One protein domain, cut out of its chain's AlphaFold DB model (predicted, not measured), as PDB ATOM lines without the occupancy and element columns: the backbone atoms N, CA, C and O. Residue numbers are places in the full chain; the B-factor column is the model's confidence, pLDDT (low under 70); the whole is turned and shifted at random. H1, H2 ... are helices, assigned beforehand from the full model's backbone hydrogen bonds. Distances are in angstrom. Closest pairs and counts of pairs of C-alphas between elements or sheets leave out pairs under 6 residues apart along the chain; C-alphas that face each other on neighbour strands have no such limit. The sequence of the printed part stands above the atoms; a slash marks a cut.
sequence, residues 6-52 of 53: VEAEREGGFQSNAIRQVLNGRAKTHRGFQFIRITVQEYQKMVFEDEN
ATOM      1  N   VAL A   6      23.740  40.860   8.559       64.94
ATOM      2  CA  VAL A   6      24.605  42.032   8.333       64.94
ATOM      3  C   VAL A   6      25.134  42.040   6.897       64.94
ATOM      4  O   VAL A   6      25.149  43.077   6.239       64.94
ATOM      5  N   GLU A   7      25.510  40.875   6.378       65.56
ATOM      6  CA  GLU A   7      25.965  40.704   4.992       65.56
ATOM      7  C   GLU A   7      24.822  40.911   3.989       65.56
ATOM      8  O   GLU A   7      25.007  41.533   2.942       65.56
ATOM      9  N   ALA A   8      23.609  40.469   4.333       63.25
ATOM     10  CA  ALA A   8      22.406  40.732   3.553       63.25
ATOM     11  C   ALA A   8      22.104  42.242   3.472       63.25
ATOM     12  O   ALA A   8      21.808  42.760   2.392       63.25
ATOM     13  N   GLU A   9      22.214  42.983   4.576       61.31
ATOM     14  CA  GLU A   9      22.044  44.440   4.539       61.31
ATOM     15  C   GLU A   9      23.112  45.131   3.686       61.31
ATOM     16  O   GLU A   9      22.784  45.993   2.867       61.31
ATOM     17  N   ARG A  10      24.379  44.729   3.845       64.75
ATOM     18  CA  ARG A  10      25.532  45.405   3.237       64.75
ATOM     19  C   ARG A  10      25.681  45.137   1.738       64.75
ATOM     20  O   ARG A  10      26.047  46.049   1.005       64.75
ATOM     21  N   GLU A  11      25.384  43.922   1.277       63.72
ATOM     22  CA  GLU A  11      25.588  43.516  -0.124       63.72
ATOM     23  C   GLU A  11      24.281  43.291  -0.896       63.72
ATOM     24  O   GLU A  11      24.242  43.447  -2.113       63.72
ATOM     25  N   GLY A  12      23.193  42.937  -0.207       64.75
ATOM     26  CA  GLY A  12      21.883  42.675  -0.818       64.75
ATOM     27  C   GLY A  12      20.920  43.864  -0.776       64.75
ATOM     28  O   GLY A  12      19.833  43.805  -1.356       64.75
ATOM     29  N   GLY A  13      21.287  44.945  -0.075       76.50
ATOM     30  CA  GLY A  13      20.420  46.102   0.150       76.50
ATOM     31  C   GLY A  13      19.117  45.726   0.859       76.50
ATOM     32  O   GLY A  13      18.059  46.301   0.571       76.50
ATOM     33  N   PHE A  14      19.167  44.712   1.724       82.06
ATOM     34  CA  PHE A  14      18.071  44.391   2.624       82.06
ATOM     35  C   PHE A  14      18.064  45.388   3.791       82.06
ATOM     36  O   PHE A  14      19.079  45.986   4.119       82.06
ATOM     37  N   GLN A  15      16.900  45.618   4.393       85.81
ATOM     38  CA  GLN A  15      16.765  46.532   5.526       85.81
ATOM     39  C   GLN A  15      16.233  45.737   6.712       85.81
ATOM     40  O   GLN A  15      15.194  45.086   6.582       85.81
ATOM     41  N   SER A  16      16.881  45.826   7.874       84.62
ATOM     42  CA  SER A  16      16.500  45.105   9.098       84.62
ATOM     43  C   SER A  16      15.028  45.279   9.441       84.62
ATOM     44  O   SER A  16      14.355  44.328   9.833       84.62
ATOM     45  N   ASN A  17      14.495  46.489   9.274       90.31
ATOM     46  CA  ASN A  17      13.090  46.760   9.558       90.31
ATOM     47  C   ASN A  17      12.154  46.024   8.593       90.31
ATOM     48  O   ASN A  17      11.155  45.468   9.041       90.31
ATOM     49  N   ALA A  18      12.497  45.949   7.306       88.94
ATOM     50  CA  ALA A  18      11.723  45.199   6.322       88.94
ATOM     51  C   ALA A  18      11.813  43.683   6.570       88.94
ATOM     52  O   ALA A  18      10.793  42.998   6.547       88.94
ATOM     53  N   ILE A  19      12.994  43.168   6.926       89.62
ATOM     54  CA  ILE A  19      13.172  41.764   7.331       89.62
ATOM     55  C   ILE A  19      12.282  41.442   8.541       89.62
ATOM     56  O   ILE A  19      11.535  40.466   8.521       89.62
ATOM     57  N   ARG A  20      12.293  42.288   9.581       92.69
ATOM     58  CA  ARG A  20      11.430  42.112  10.762       92.69
ATOM     59  C   ARG A  20       9.946  42.160  10.409       92.69
ATOM     60  O   ARG A  20       9.170  41.410  10.994       92.69
ATOM     61  N   GLN A  21       9.537  43.015   9.471       94.06
ATOM     62  CA  GLN A  21       8.153  43.047   8.996       94.06
ATOM     63  C   GLN A  21       7.761  41.733   8.314       94.06
ATOM     64  O   GLN A  21       6.676  41.227   8.603       94.06
ATOM     65  N   VAL A  22       8.642  41.149   7.494       94.50
ATOM     66  CA  VAL A  22       8.403  39.832   6.880       94.50
ATOM     67  C   VAL A  22       8.315  38.737   7.941       94.50
ATOM     68  O   VAL A  22       7.336  37.999   7.990       94.50
ATOM     69  N   LEU A  23       9.271  38.690   8.872       92.69
ATOM     70  CA  LEU A  23       9.290  37.702   9.957       92.69
ATOM     71  C   LEU A  23       8.082  37.805  10.899       92.69
ATOM     72  O   LEU A  23       7.685  36.818  11.511       92.69
ATOM     73  N   ASN A  24       7.510  38.997  11.058       94.19
ATOM     74  CA  ASN A  24       6.315  39.215  11.875       94.19
ATOM     75  C   ASN A  24       5.012  39.056  11.071       94.19
ATOM     76  O   ASN A  24       3.948  39.398  11.580       94.19
ATOM     77  N   GLY A  25       5.088  38.604   9.815       92.62
ATOM     78  CA  GLY A  25       3.931  38.401   8.939       92.62
ATOM     79  C   GLY A  25       3.256  39.688   8.457       92.62
ATOM     80  O   GLY A  25       2.197  39.628   7.840       92.62
ATOM     81  N   ARG A  26       3.851  40.862   8.713       93.44
ATOM     82  CA  ARG A  26       3.335  42.165   8.251       93.44
ATOM     83  C   ARG A  26       3.608  42.411   6.767       93.44
ATOM     84  O   ARG A  26       2.926  43.221   6.151       93.44
ATOM     85  N   ALA A  27       4.589  41.715   6.202       93.38
ATOM     86  CA  ALA A  27       4.890  41.682   4.777       93.38
ATOM     87  C   ALA A  27       5.119  40.227   4.336       93.38
ATOM     88  O   ALA A  27       5.579  39.409   5.125       93.38
ATOM     89  N   LYS A  28       4.800  39.888   3.080       90.38
ATOM     90  CA  LYS A  28       4.988  38.519   2.557       90.38
ATOM     91  C   LYS A  28       6.422  38.246   2.096       90.38
ATOM     92  O   LYS A  28       6.907  37.128   2.236       90.38
ATOM     93  N   THR A  29       7.080  39.251   1.525       92.38
ATOM     94  CA  THR A  29       8.443  39.177   0.982       92.38
ATOM     95  C   THR A  29       9.143  40.527   1.154       92.38
ATOM     96  O   THR A  29       8.486  41.554   1.328       92.38
ATOM     97  N   HIS A  30      10.475  40.539   1.081       90.75
ATOM     98  CA  HIS A  30      11.267  41.759   0.912       90.75
ATOM     99  C   HIS A  30      12.245  41.547  -0.243       90.75
ATOM    100  O   HIS A  30      12.999  40.578  -0.251       90.75
ATOM    101  N   ARG A  31      12.178  42.416  -1.260       86.94
ATOM    102  CA  ARG A  31      12.942  42.312  -2.523       86.94
ATOM    103  C   ARG A  31      12.831  40.953  -3.237       86.94
ATOM    104  O   ARG A  31      13.790  40.497  -3.844       86.94
ATOM    105  N   GLY A  32      11.671  40.303  -3.156       87.62
ATOM    106  CA  GLY A  32      11.442  38.989  -3.772       87.62
ATOM    107  C   GLY A  32      11.917  37.796  -2.939       87.62
ATOM    108  O   GLY A  32      11.680  36.663  -3.339       87.62
ATOM    109  N   PHE A  33      12.508  38.030  -1.763       87.56
ATOM    110  CA  PHE A  33      12.946  36.975  -0.852       87.56
ATOM    111  C   PHE A  33      11.999  36.826   0.338       87.56
ATOM    112  O   PHE A  33      11.397  37.796   0.815       87.56
ATOM    113  N   GLN A  34      11.882  35.591   0.822       89.62
ATOM    114  CA  GLN A  34      11.224  35.266   2.082       89.62
ATOM    115  C   GLN A  34      12.254  35.163   3.201       89.62
ATOM    116  O   GLN A  34      13.412  34.824   2.974       89.62
ATOM    117  N   PHE A  35      11.804  35.447   4.419       88.12
ATOM    118  CA  PHE A  35      12.617  35.339   5.621       88.12
ATOM    119  C   PHE A  35      11.899  34.423   6.604       88.12
ATOM    120  O   PHE A  35      10.709  34.608   6.863       88.12
ATOM    121  N   ILE A  36      12.627  33.450   7.149       88.56
ATOM    122  CA  ILE A  36      12.130  32.482   8.130       88.56
ATOM    123  C   ILE A  36      12.995  32.533   9.391       88.56
ATOM    124  O   ILE A  36      14.182  32.851   9.322       88.56
ATOM    125  N   ARG A  37      12.395  32.253  10.553       88.69
ATOM    126  CA  ARG A  37      13.155  32.065  11.794       88.69
ATOM    127  C   ARG A  37      13.621  30.620  11.857       88.69
ATOM    128  O   ARG A  37      12.801  29.726  11.692       88.69
ATOM    129  N   ILE A  38      14.902  30.434  12.140       88.50
ATOM    130  CA  ILE A  38      15.498  29.134  12.435       88.50
ATOM    131  C   ILE A  38      16.126  29.177  13.826       88.50
ATOM    132  O   ILE A  38      16.507  30.239  14.327       88.50
ATOM    133  N   THR A  39      16.209  28.018  14.454       91.69
ATOM    134  CA  THR A  39      16.929  27.773  15.700       91.69
ATOM    135  C   THR A  39      18.433  27.658  15.443       91.69
ATOM    136  O   THR A  39      18.886  27.457  14.314       91.69
ATOM    137  N   VAL A  40      19.232  27.762  16.509       87.81
ATOM    138  CA  VAL A  40      20.692  27.577  16.427       87.81
ATOM    139  C   VAL A  40      21.038  26.160  15.957       87.81
ATOM    140  O   VAL A  40      21.960  25.985  15.167       87.81
ATOM    141  N   GLN A  41      20.276  25.162  16.400       89.88
ATOM    142  CA  GLN A  41      20.453  23.762  16.018       89.88
ATOM    143  C   GLN A  41      20.199  23.551  14.520       89.88
ATOM    144  O   GLN A  41      20.983  22.882  13.851       89.88
ATOM    145  N   GLU A  42      19.136  24.154  13.978       88.06
ATOM    146  CA  GLU A  42      18.838  24.104  12.541       88.06
ATOM    147  C   GLU A  42      19.935  24.781  11.715       88.06
ATOM    148  O   GLU A  42      20.360  24.233  10.702       88.06
ATOM    149  N   TYR A  43      20.443  25.928  12.177       84.94
ATOM    150  CA  TYR A  43      21.560  26.608  11.522       84.94
ATOM    151  C   TYR A  43      22.822  25.736  11.478       84.94
ATOM    152  O   TYR A  43      23.426  25.585  10.420       84.94
ATOM    153  N   GLN A  44      23.201  25.129  12.608       85.81
ATOM    154  CA  GLN A  44      24.363  24.241  12.676       85.81
ATOM    155  C   GLN A  44      24.231  23.082  11.690       85.81
ATOM    156  O   GLN A  44      25.163  22.817  10.939       85.81
ATOM    157  N   LYS A  45      23.060  22.439  11.636       86.75
ATOM    158  CA  LYS A  45      22.814  21.339  10.701       86.75
ATOM    159  C   LYS A  45      23.045  21.753   9.242       86.75
ATOM    160  O   LYS A  45      23.727  21.035   8.526       86.75
ATOM    161  N   MET A  46      22.539  22.916   8.826       81.75
ATOM    162  CA  MET A  46      22.711  23.412   7.453       81.75
ATOM    163  C   MET A  46      24.178  23.690   7.107       81.75
ATOM    164  O   MET A  46      24.626  23.338   6.023       81.75
ATOM    165  N   VAL A  47      24.935  24.298   8.027       81.06
ATOM    166  CA  VAL A  47      26.353  24.619   7.795       81.06
ATOM    167  C   VAL A  47      27.206  23.352   7.712       81.06
ATOM    168  O   VAL A  47      28.040  23.237   6.821       81.06
ATOM    169  N   PHE A  48      26.988  22.383   8.605       71.81
ATOM    170  CA  PHE A  48      27.775  21.147   8.619       71.81
ATOM    171  C   PHE A  48      27.389  20.162   7.503       71.81
ATOM    172  O   PHE A  48      28.228  19.357   7.107       71.81
ATOM    173  N   GLU A  49      26.158  20.196   6.983       61.94
ATOM    174  CA  GLU A  49      25.773  19.402   5.803       61.94
ATOM    175  C   GLU A  49      26.364  19.977   4.503       61.94
ATOM    176  O   GLU A  49      26.777  19.202   3.644       61.94
ATOM    177  N   ASP A  50      26.491  21.305   4.388       58.53
ATOM    178  CA  ASP A  50      27.116  21.971   3.231       58.53
ATOM    179  C   ASP A  50      28.642  21.743   3.147       58.53
ATOM    180  O   ASP A  50      29.201  21.790   2.056       58.53
ATOM    181  N   GLU A  51      29.336  21.509   4.268       59.56
ATOM    182  CA  GLU A  51      30.790  21.242   4.282       59.56
ATOM    183  C   GLU A  51      31.161  19.776   3.995       59.56
ATOM    184  O   GLU A  51      32.315  19.481   3.686       59.56
ATOM    185  N   ASN A  52      30.202  18.852   4.107       57.38
ATOM    186  CA  ASN A  52      30.419  17.410   3.925       57.38
ATOM    187  C   ASN A  52      29.848  16.865   2.601       57.38
ATOM    188  O   ASN A  52      29.707  15.648   2.454       57.38
TER     189      ASN A  52
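AT A GLANCE: This is residues 6 to 52 of the 53 residues of an uncharacterized protein of Lactococcus cremoris subsp. tructae (UniProt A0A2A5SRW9). A small body of two short helices, H1 and H2, set about at right angles, and a loop that folds back beside H2 sends out one arm, which ends in the longest helix, H3. Residues 38 to 52, with H3, stick out from this body, and the arm makes much of the length. The printed part has 47 residues with three named helices, in the order H1, H2, H3, and no named strand; the class is all helix. The whole is loose, with a radius of gyration of the C-alphas of 12.6 A, and spans 34 by 23 by 16 A.

HOW THE PARTS SIT: H1, residues 6 to 12, and H2, residues 16 to 23, are close but not clearly touching, with 1 pair of C-alphas within 8 A. This closest pair is Glu 9 and Ser 16, whose C-alphas are 7.2 A apart. The lines of H1 and H2 are about perpendicular, at 88 degrees. H3, residues 40 to 51, is apart from H1 and apart from H2. In H1, H2 and H3 every O i to N i+4 pair is within hydrogen-bond range.

IN THESE COORDINATES: H1 begins at C-alpha 6, (24.605, 42.032, 8.333), and measures 9.6 A from first to last C-alpha. H2 begins at C-alpha 16, (16.500, 45.105, 9.098), and measures 10.4 A. H3 measures 17.0 A and ends at C-alpha 51, (30.790, 21.242, 4.282).

THE WHOLE: The two C-alphas farthest apart, those of Arg 26 and Asn 52, are 36.9 A apart. The printed part has no cut. The link from H1 to H2 is tight, with 3 residues, and the link from H2 to H3 is long, with 16, residues 24 to 39. Residues 38 to 52 stand free; the body without them spans 24 by 15 by 14 A. The mean pLDDT of the printed part is 82.1, and residues 6 to 12 and 49 to 52 are under 70.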